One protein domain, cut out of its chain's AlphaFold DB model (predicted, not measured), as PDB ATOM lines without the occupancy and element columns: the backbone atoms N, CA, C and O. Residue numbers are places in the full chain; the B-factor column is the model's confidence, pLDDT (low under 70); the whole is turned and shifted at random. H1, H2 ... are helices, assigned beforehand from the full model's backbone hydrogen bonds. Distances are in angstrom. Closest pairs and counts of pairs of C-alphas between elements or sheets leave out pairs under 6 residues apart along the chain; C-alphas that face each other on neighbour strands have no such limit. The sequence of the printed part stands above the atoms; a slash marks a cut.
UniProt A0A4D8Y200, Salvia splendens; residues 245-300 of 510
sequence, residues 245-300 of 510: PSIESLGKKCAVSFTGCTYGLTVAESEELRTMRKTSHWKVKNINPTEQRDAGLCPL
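AT A GLANCE: This is residues 245 to 300 of the 510 residues of a protein of Salvia splendens (UniProt A0A4D8Y200). A longer helix, H1, is crossed about squarely by a second helix, H2, which packs on residues 253 to 257 of H1, while a short third helix, H3, lies past the last residue of H1, at the opposite end of the domain from the first residue of H1. A long loop, residues 278 to 288, leads from H2 to H3. The printed part has 56 residues with three named helices, in the order H1, H2, H3 along the chain, and no named strand; the class is all helix. The whole is compact, with a radius of gyration of the C-alphas of 11.2 A, and its C-alphas span 33 by 23 by 19 A along the three main axes.

HOW THE PARTS SIT: The longest helix is H1, residues 245 to 259. It touches H2, residues 267 to 277, with its residues 253 to 257 alone. The closest C-alphas of H1 and H2 are those of Ser 257 and Leu 273, 5.1 A apart, and the two lines are about perpendicular, at 84 degrees. H3, residues 289 to 294, touches no helix. H1 and H3 are close but not clearly touching: their closest C-alphas, those of Thr 259 and Gln 292, are 7.3 A apart. H1 and H3 run the same way at a steep tilt of 59 degrees. H2 and H3 are apart. In H2 and H3 every O i to N i+4 pair is within hydrogen-bond range; in H1, 9 of 11 are.

IN THESE COORDINATES: H1 has 15 residues and runs 22.4 A from its first C-alpha, that of Pro 245 at (42.462, -6.945, 9.427), to its last, that of Thr 259 at (42.520, 13.651, 0.578). H2 has 11 residues, Val 267 to Arg 277, and is 15.6 A long from first to last C-alpha. H3 has 6 residues, Pro 289 to Asp 294, and measures 8.7 A, ending at C-alpha 294 at (45.679, 21.749, -8.199).

THE WHOLE: The two C-alphas farthest apart are those of Pro 245 and Asp 294, at 33.8 A. The first and last printed C-alphas, those of Pro 245 and Leu 300, are 25.9 A apart. The printed part has no cut. The link from H1 to H2 is short, with 7 residues, and the link from H2 to H3 is long, with 11. The mean pLDDT of the printed part is 72.9; 17 residues are under 70, namely 250 to 259, 264, 269, 280 to 283 and 300. The mean of H1 is 68, that of H2 is 76 and that of H3 is 79.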
ATOM      1  N   PRO A 245      42.516  -6.999  10.890       81.81
ATOM      2  CA  PRO A 245      42.462  -6.945   9.427       81.81
ATOM      3  C   PRO A 245      41.387  -5.998   8.876       81.81
ATOM      4  O   PRO A 245      41.602  -5.342   7.855       81.81
ATOM      5  N   SER A 246      40.249  -5.882   9.569       77.81
ATOM      6  CA  SER A 246      39.175  -4.947   9.224       77.81
ATOM      7  C   SER A 246      39.624  -3.490   9.351       77.81
ATOM      8  O   SER A 246      39.408  -2.710   8.423       77.81
ATOM      9  N   ILE A 247      40.310  -3.129  10.441       80.62
ATOM     10  CA  ILE A 247      40.855  -1.783  10.656       80.62
ATOM     11  C   ILE A 247      42.011  -1.491   9.694       80.62
ATOM     12  O   ILE A 247      42.074  -0.386   9.162       80.62
ATOM     13  N   GLU A 248      42.904  -2.447   9.406       74.56
ATOM     14  CA  GLU A 248      43.954  -2.243   8.391       74.56
ATOM     15  C   GLU A 248      43.356  -2.008   6.997       74.56
ATOM     16  O   GLU A 248      43.814  -1.128   6.264       74.56
ATOM     17  N   SER A 249      42.332  -2.783   6.630       70.56
ATOM     18  CA  SER A 249      41.624  -2.634   5.358       70.56
ATOM     19  C   SER A 249      40.928  -1.274   5.266       70.56
ATOM     20  O   SER A 249      41.119  -0.542   4.293       70.56
ATOM     21  N   LEU A 250      40.198  -0.886   6.316       68.06
ATOM     22  CA  LEU A 250      39.531   0.409   6.390       68.06
ATOM     23  C   LEU A 250      40.534   1.568   6.398       68.06
ATOM     24  O   LEU A 250      40.340   2.541   5.683       68.06
ATOM     25  N   GLY A 251      41.637   1.462   7.140       65.44
ATOM     26  CA  GLY A 251      42.674   2.493   7.216       65.44
ATOM     27  C   GLY A 251      43.286   2.822   5.852       65.44
ATOM     28  O   GLY A 251      43.481   3.995   5.534       65.44
ATOM     29  N   LYS A 252      43.511   1.806   5.004       61.97
ATOM     30  CA  LYS A 252      43.961   2.010   3.615       61.97
ATOM     31  C   LYS A 252      42.947   2.810   2.798       61.97
ATOM     32  O   LYS A 252      43.342   3.706   2.058       61.97
ATOM     33  N   LYS A 253      41.655   2.516   2.956       62.94
ATOM     34  CA  LYS A 253      40.564   3.236   2.282       62.94
ATOM     35  C   LYS A 253      40.404   4.667   2.813       62.94
ATOM     36  O   LYS A 253      40.263   5.600   2.027       62.94
ATOM     37  N   CYS A 254      40.500   4.857   4.131       59.69
ATOM     38  CA  CYS A 254      40.377   6.155   4.796       59.69
ATOM     39  C   CYS A 254      41.491   7.137   4.421       59.69
ATOM     40  O   CYS A 254      41.234   8.330   4.286       59.69
ATOM     41  N   ALA A 255      42.723   6.661   4.228       60.97
ATOM     42  CA  ALA A 255      43.824   7.525   3.800       60.97
ATOM     43  C   ALA A 255      43.532   8.197   2.444       60.97
ATOM     44  O   ALA A 255      43.822   9.377   2.266       60.97
ATOM     45  N   VAL A 256      42.908   7.464   1.514       59.94
ATOM     46  CA  VAL A 256      42.506   7.985   0.197       59.94
ATOM     47  C   VAL A 256      41.212   8.798   0.294       59.94
ATOM     48  O   VAL A 256      41.075   9.833  -0.355       59.94
ATOM     49  N   SER A 257      40.261   8.390   1.142       59.31
ATOM     50  CA  SER A 257      39.041   9.175   1.347       59.31
ATOM     51  C   SER A 257      39.327  10.543   1.975       59.31
ATOM     52  O   SER A 257      38.597  11.488   1.668       59.31
ATOM     53  N   PHE A 258      40.393  10.669   2.780       64.75
ATOM     54  CA  PHE A 258      40.743  11.912   3.466       64.75
ATOM     55  C   PHE A 258      41.229  13.017   2.551       64.75
ATOM     56  O   PHE A 258      40.828  14.164   2.723       64.75
ATOM     57  N   THR A 259      42.036  12.673   1.555       69.25
ATOM     58  CA  THR A 259      42.520  13.651   0.578       69.25
ATOM     59  C   THR A 259      41.427  14.064  -0.408       69.25
ATOM     60  O   THR A 259      41.559  15.070  -1.091       69.25
ATOM     61  N   GLY A 260      40.332  13.298  -0.507       72.44
ATOM     62  CA  GLY A 260      39.251  13.562  -1.459       72.44
ATOM     63  C   GLY A 260      39.634  13.315  -2.919       72.44
ATOM     64  O   GLY A 260      38.812  13.538  -3.802       72.44
ATOM     65  N   CYS A 261      40.844  12.822  -3.175       77.25
ATOM     66  CA  CYS A 261      41.386  12.635  -4.511       77.25
ATOM     67  C   CYS A 261      40.800  11.384  -5.165       77.25
ATOM     68  O   CYS A 261      40.927  10.278  -4.644       77.25
ATOM     69  N   THR A 262      40.180  11.563  -6.329       74.25
ATOM     70  CA  THR A 262      39.549  10.477  -7.099       74.25
ATOM     71  C   THR A 262      40.279  10.159  -8.406       74.25
ATOM     72  O   THR A 262      39.872   9.264  -9.140       74.25
ATOM     73  N   TYR A 263      41.365  10.873  -8.717       72.06
ATOM     74  CA  TYR A 263      42.153  10.649  -9.929       72.06
ATOM     75  C   TYR A 263      42.771   9.248  -9.938       72.06
ATOM     76  O   TYR A 263      43.477   8.858  -9.010       72.06
ATOM     77  N   GLY A 264      42.514   8.495 -11.009       65.25
ATOM     78  CA  GLY A 264      42.973   7.111 -11.154       65.25
ATOM     79  C   GLY A 264      42.071   6.062 -10.494       65.25
ATOM     80  O   GLY A 264      42.387   4.877 -10.593       65.25
ATOM     81  N   LEU A 265      40.961   6.474  -9.870       71.06
ATOM     82  CA  LEU A 265      39.922   5.580  -9.358       71.06
ATOM     83  C   LEU A 265      38.795   5.405 -10.380       71.06
ATOM     84  O   LEU A 265      38.527   6.278 -11.208       71.06
ATOM     85  N   THR A 266      38.090   4.283 -10.294       71.56
ATOM     86  CA  THR A 266      36.831   4.059 -11.012       71.56
ATOM     87  C   THR A 266      35.690   4.888 -10.412       71.56
ATOM     88  O   THR A 266      35.774   5.392  -9.288       71.56
ATOM     89  N   VAL A 267      34.582   5.008 -11.150       75.69
ATOM     90  CA  VAL A 267      33.359   5.671 -10.658       75.69
ATOM     91  C   VAL A 267      32.836   4.983  -9.392       75.69
ATOM     92  O   VAL A 267      32.502   5.661  -8.425       75.69
ATOM     93  N   ALA A 268      32.838   3.646  -9.368       73.19
ATOM     94  CA  ALA A 268      32.401   2.863  -8.214       73.19
ATOM     95  C   ALA A 268      33.289   3.102  -6.979       73.19
ATOM     96  O   ALA A 268      32.775   3.374  -5.897       73.19
ATOM     97  N   GLU A 269      34.614   3.076  -7.142       69.88
ATOM     98  CA  GLU A 269      35.570   3.365  -6.059       69.88
ATOM     99  C   GLU A 269      35.434   4.805  -5.552       69.88
ATOM    100  O   GLU A 269      35.431   5.059  -4.350       69.88
ATOM    101  N   SER A 270      35.258   5.764  -6.462       76.56
ATOM    102  CA  SER A 270      35.052   7.173  -6.110       76.56
ATOM    103  C   SER A 270      33.777   7.378  -5.286       76.56
ATOM    104  O   SER A 270      33.775   8.169  -4.337       76.56
ATOM    105  N   GLU A 271      32.704   6.654  -5.612       80.12
ATOM    106  CA  GLU A 271      31.444   6.706  -4.870       80.12
ATOM    107  C   GLU A 271      31.530   5.985  -3.515       80.12
ATOM    108  O   GLU A 271      30.974   6.465  -2.523       80.12
ATOM    109  N   GLU A 272      32.313   4.905  -3.419       76.75
ATOM    110  CA  GLU A 272      32.660   4.274  -2.140       76.75
ATOM    111  C   GLU A 272      33.373   5.283  -1.217       76.75
ATOM    112  O   GLU A 272      32.970   5.470  -0.062       76.75
ATOM    113  N   LEU A 273      34.372   6.018  -1.733       75.38
ATOM    114  CA  LEU A 273      35.072   7.061  -0.971       75.38
ATOM    115  C   LEU A 273      34.144   8.203  -0.535       75.38
ATOM    116  O   LEU A 273      34.259   8.690   0.593       75.38
ATOM    117  N   ARG A 274      33.218   8.635  -1.404       78.81
ATOM    118  CA  ARG A 274      32.205   9.652  -1.069       78.81
ATOM    119  C   ARG A 274      31.268   9.173   0.028       78.81
ATOM    120  O   ARG A 274      30.991   9.927   0.957       78.81
ATOM    121  N   THR A 275      30.821   7.925  -0.047       79.75
ATOM    122  CA  THR A 275      29.921   7.329   0.944       79.75
ATOM    123  C   THR A 275      30.588   7.239   2.315       79.75
ATOM    124  O   THR A 275      29.986   7.642   3.307       79.75
ATOM    125  N   MET A 276      31.863   6.838   2.385       74.56
ATOM    126  CA  MET A 276      32.611   6.790   3.652       74.56
ATOM    127  C   MET A 276      32.714   8.154   4.357       74.56
ATOM    128  O   MET A 276      32.693   8.222   5.589       74.56
ATOM    129  N   ARG A 277      32.765   9.263   3.604       77.56
ATOM    130  CA  ARG A 277      32.796  10.624   4.170       77.56
ATOM    131  C   ARG A 277      31.460  11.071   4.771       77.56
ATOM    132  O   ARG A 277      31.450  12.003   5.575       77.56
ATOM    133  N   LYS A 278      30.333  10.414   4.459       76.81
ATOM    134  CA  LYS A 278      28.998  10.783   4.979       76.81
ATOM    135  C   LYS A 278      28.835  10.555   6.496       76.81
ATOM    136  O   LYS A 278      27.866  11.025   7.075       76.81
ATOM    137  N   THR A 279      29.802   9.927   7.169       71.31
ATOM    138  CA  THR A 279      29.808   9.665   8.626       71.31
ATOM    139  C   THR A 279      29.913  10.939   9.470       71.31
ATOM    140  O   THR A 279      30.770  11.769   9.204       71.31
ATOM    141  N   SER A 280      29.104  11.128  10.517       66.94
ATOM    142  CA  SER A 280      29.011  12.381  11.309       66.94
ATOM    143  C   SER A 280      30.349  12.990  11.771       66.94
ATOM    144  O   SER A 280      30.479  14.208  11.828       66.94
ATOM    145  N   HIS A 281      31.372  12.171  12.023       65.31
ATOM    146  CA  HIS A 281      32.692  12.601  12.506       65.31
ATOM    147  C   HIS A 281      33.571  13.310  11.462       65.31
ATOM    148  O   HIS A 281      34.562  13.949  11.817       65.31
ATOM    149  N   TRP A 282      33.236  13.215  10.173       68.88
ATOM    150  CA  TRP A 282      34.021  13.843   9.113       68.88
ATOM    151  C   TRP A 282      33.616  15.307   8.900       68.88
ATOM    152  O   TRP A 282      32.513  15.564   8.421       68.88
ATOM    153  N   LYS A 283      34.492  16.273   9.204       69.62
ATOM    154  CA  LYS A 283      34.152  17.711   9.124       69.62
ATOM    155  C   LYS A 283      33.847  18.195   7.699       69.62
ATOM    156  O   LYS A 283      32.916  18.967   7.507       69.62
ATOM    157  N   VAL A 284      34.601  17.727   6.701       72.31
ATOM    158  CA  VAL A 284      34.463  18.155   5.294       72.31
ATOM    159  C   VAL A 284      33.884  17.027   4.438       72.31
ATOM    160  O   VAL A 284      34.552  16.032   4.172       72.31
ATOM    161  N   LYS A 285      32.622  17.163   4.020       75.31
ATOM    162  CA  LYS A 285      31.891  16.124   3.266       75.31
ATOM    163  C   LYS A 285      32.149  16.173   1.770       75.31
ATOM    164  O   LYS A 285      32.392  15.147   1.132       75.31
ATOM    165  N   ASN A 286      32.084  17.387   1.243       78.56
ATOM    166  CA  ASN A 286      32.173  17.681  -0.171       78.56
ATOM    167  C   ASN A 286      33.563  18.244  -0.419       78.56
ATOM    168  O   ASN A 286      33.881  19.343   0.024       78.56
ATOM    169  N   ILE A 287      34.399  17.444  -1.069       80.62
ATOM    170  CA  ILE A 287      35.748  17.828  -1.460       80.62
ATOM    171  C   ILE A 287      35.754  17.843  -2.981       80.62
ATOM    172  O   ILE A 287      35.384  16.837  -3.593       80.62
ATOM    173  N   ASN A 288      36.145  18.969  -3.575       84.06
ATOM    174  CA  ASN A 288      36.396  19.037  -5.004       84.06
ATOM    175  C   ASN A 288      37.754  18.362  -5.284       84.06
ATOM    176  O   ASN A 288      38.786  18.892  -4.863       84.06
ATOM    177  N   PRO A 289      37.783  17.184  -5.937       79.50
ATOM    178  CA  PRO A 289      39.032  16.468  -6.178       79.50
ATOM    179  C   PRO A 289      40.001  17.284  -7.040       79.50
ATOM    180  O   PRO A 289      41.209  17.177  -6.839       79.50
ATOM    181  N   THR A 290      39.483  18.102  -7.961       80.94
ATOM    182  CA  THR A 290      40.279  18.943  -8.862       80.94
ATOM    183  C   THR A 290      41.028  20.017  -8.086       80.94
ATOM    184  O   THR A 290      42.241  20.112  -8.197       80.94
ATOM    185  N   GLU A 291      40.352  20.736  -7.191       83.12
ATOM    186  CA  GLU A 291      41.000  21.765  -6.366       83.12
ATOM    187  C   GLU A 291      42.071  21.181  -5.436       83.12
ATOM    188  O   GLU A 291      43.146  21.755  -5.288       83.12
ATOM    189  N   GLN A 292      41.822  20.011  -4.832       78.56
ATOM    190  CA  GLN A 292      42.834  19.325  -4.014       78.56
ATOM    191  C   GLN A 292      44.067  18.942  -4.834       78.56
ATOM    192  O   GLN A 292      45.197  18.988  -4.344       78.56
ATOM    193  N   ARG A 293      43.845  18.548  -6.089       77.06
ATOM    194  CA  ARG A 293      44.906  18.182  -7.018       77.06
ATOM    195  C   ARG A 293      45.722  19.401  -7.426       77.06
ATOM    196  O   ARG A 293      46.947  19.339  -7.340       77.06
ATOM    197  N   ASP A 294      45.054  20.487  -7.794       74.81
ATOM    198  CA  ASP A 294      45.679  21.749  -8.199       74.81
ATOM    199  C   ASP A 294      46.460  22.389  -7.041       74.81
ATOM    200  O   ASP A 294      47.532  22.953  -7.244       74.81
ATOM    201  N   ALA A 295      45.990  22.211  -5.802       76.44
ATOM    202  CA  ALA A 295      46.683  22.639  -4.588       76.44
ATOM    203  C   ALA A 295      47.862  21.730  -4.173       76.44
ATOM    204  O   ALA A 295      48.509  21.990  -3.158       76.44
ATOM    205  N   GLY A 296      48.141  20.641  -4.903       76.25
ATOM    206  CA  GLY A 296      49.222  19.701  -4.578       76.25
ATOM    207  C   GLY A 296      48.959  18.826  -3.344       76.25
ATOM    208  O   GLY A 296      49.884  18.225  -2.801       76.25
ATOM    209  N   LEU A 297      47.705  18.733  -2.894       73.31
ATOM    210  CA  LEU A 297      47.295  17.958  -1.716       73.31
ATOM    211  C   LEU A 297      46.979  16.492  -2.056       73.31
ATOM    212  O   LEU A 297      46.822  15.656  -1.162       73.31
ATOM    213  N   CYS A 298      46.922  16.159  -3.349       71.31
ATOM    214  CA  CYS A 298      46.760  14.789  -3.814       71.31
ATOM    215  C   CYS A 298      48.096  14.047  -3.941       71.31
ATOM    216  O   CYS A 298      49.037  14.574  -4.538       71.31
ATOM    217  N   PRO A 299      48.174  12.782  -3.489       71.62
ATOM    218  CA  PRO A 299      49.320  11.937  -3.795       71.62
ATOM    219  C   PRO A 299      49.422  11.681  -5.307       71.62
ATOM    220  O   PRO A 299      48.416  11.680  -6.024       71.62
ATOM    221  N   LEU A 300      50.643  11.424  -5.785       69.00
ATOM    222  CA  LEU A 300      50.873  11.031  -7.175       69.00
ATOM    223  C   LEU A 300      50.226   9.673  -7.471       69.00
ATOM    224  O   LEU A 300      50.343   8.726  -6.688       69.00
TER     225      LEU A 300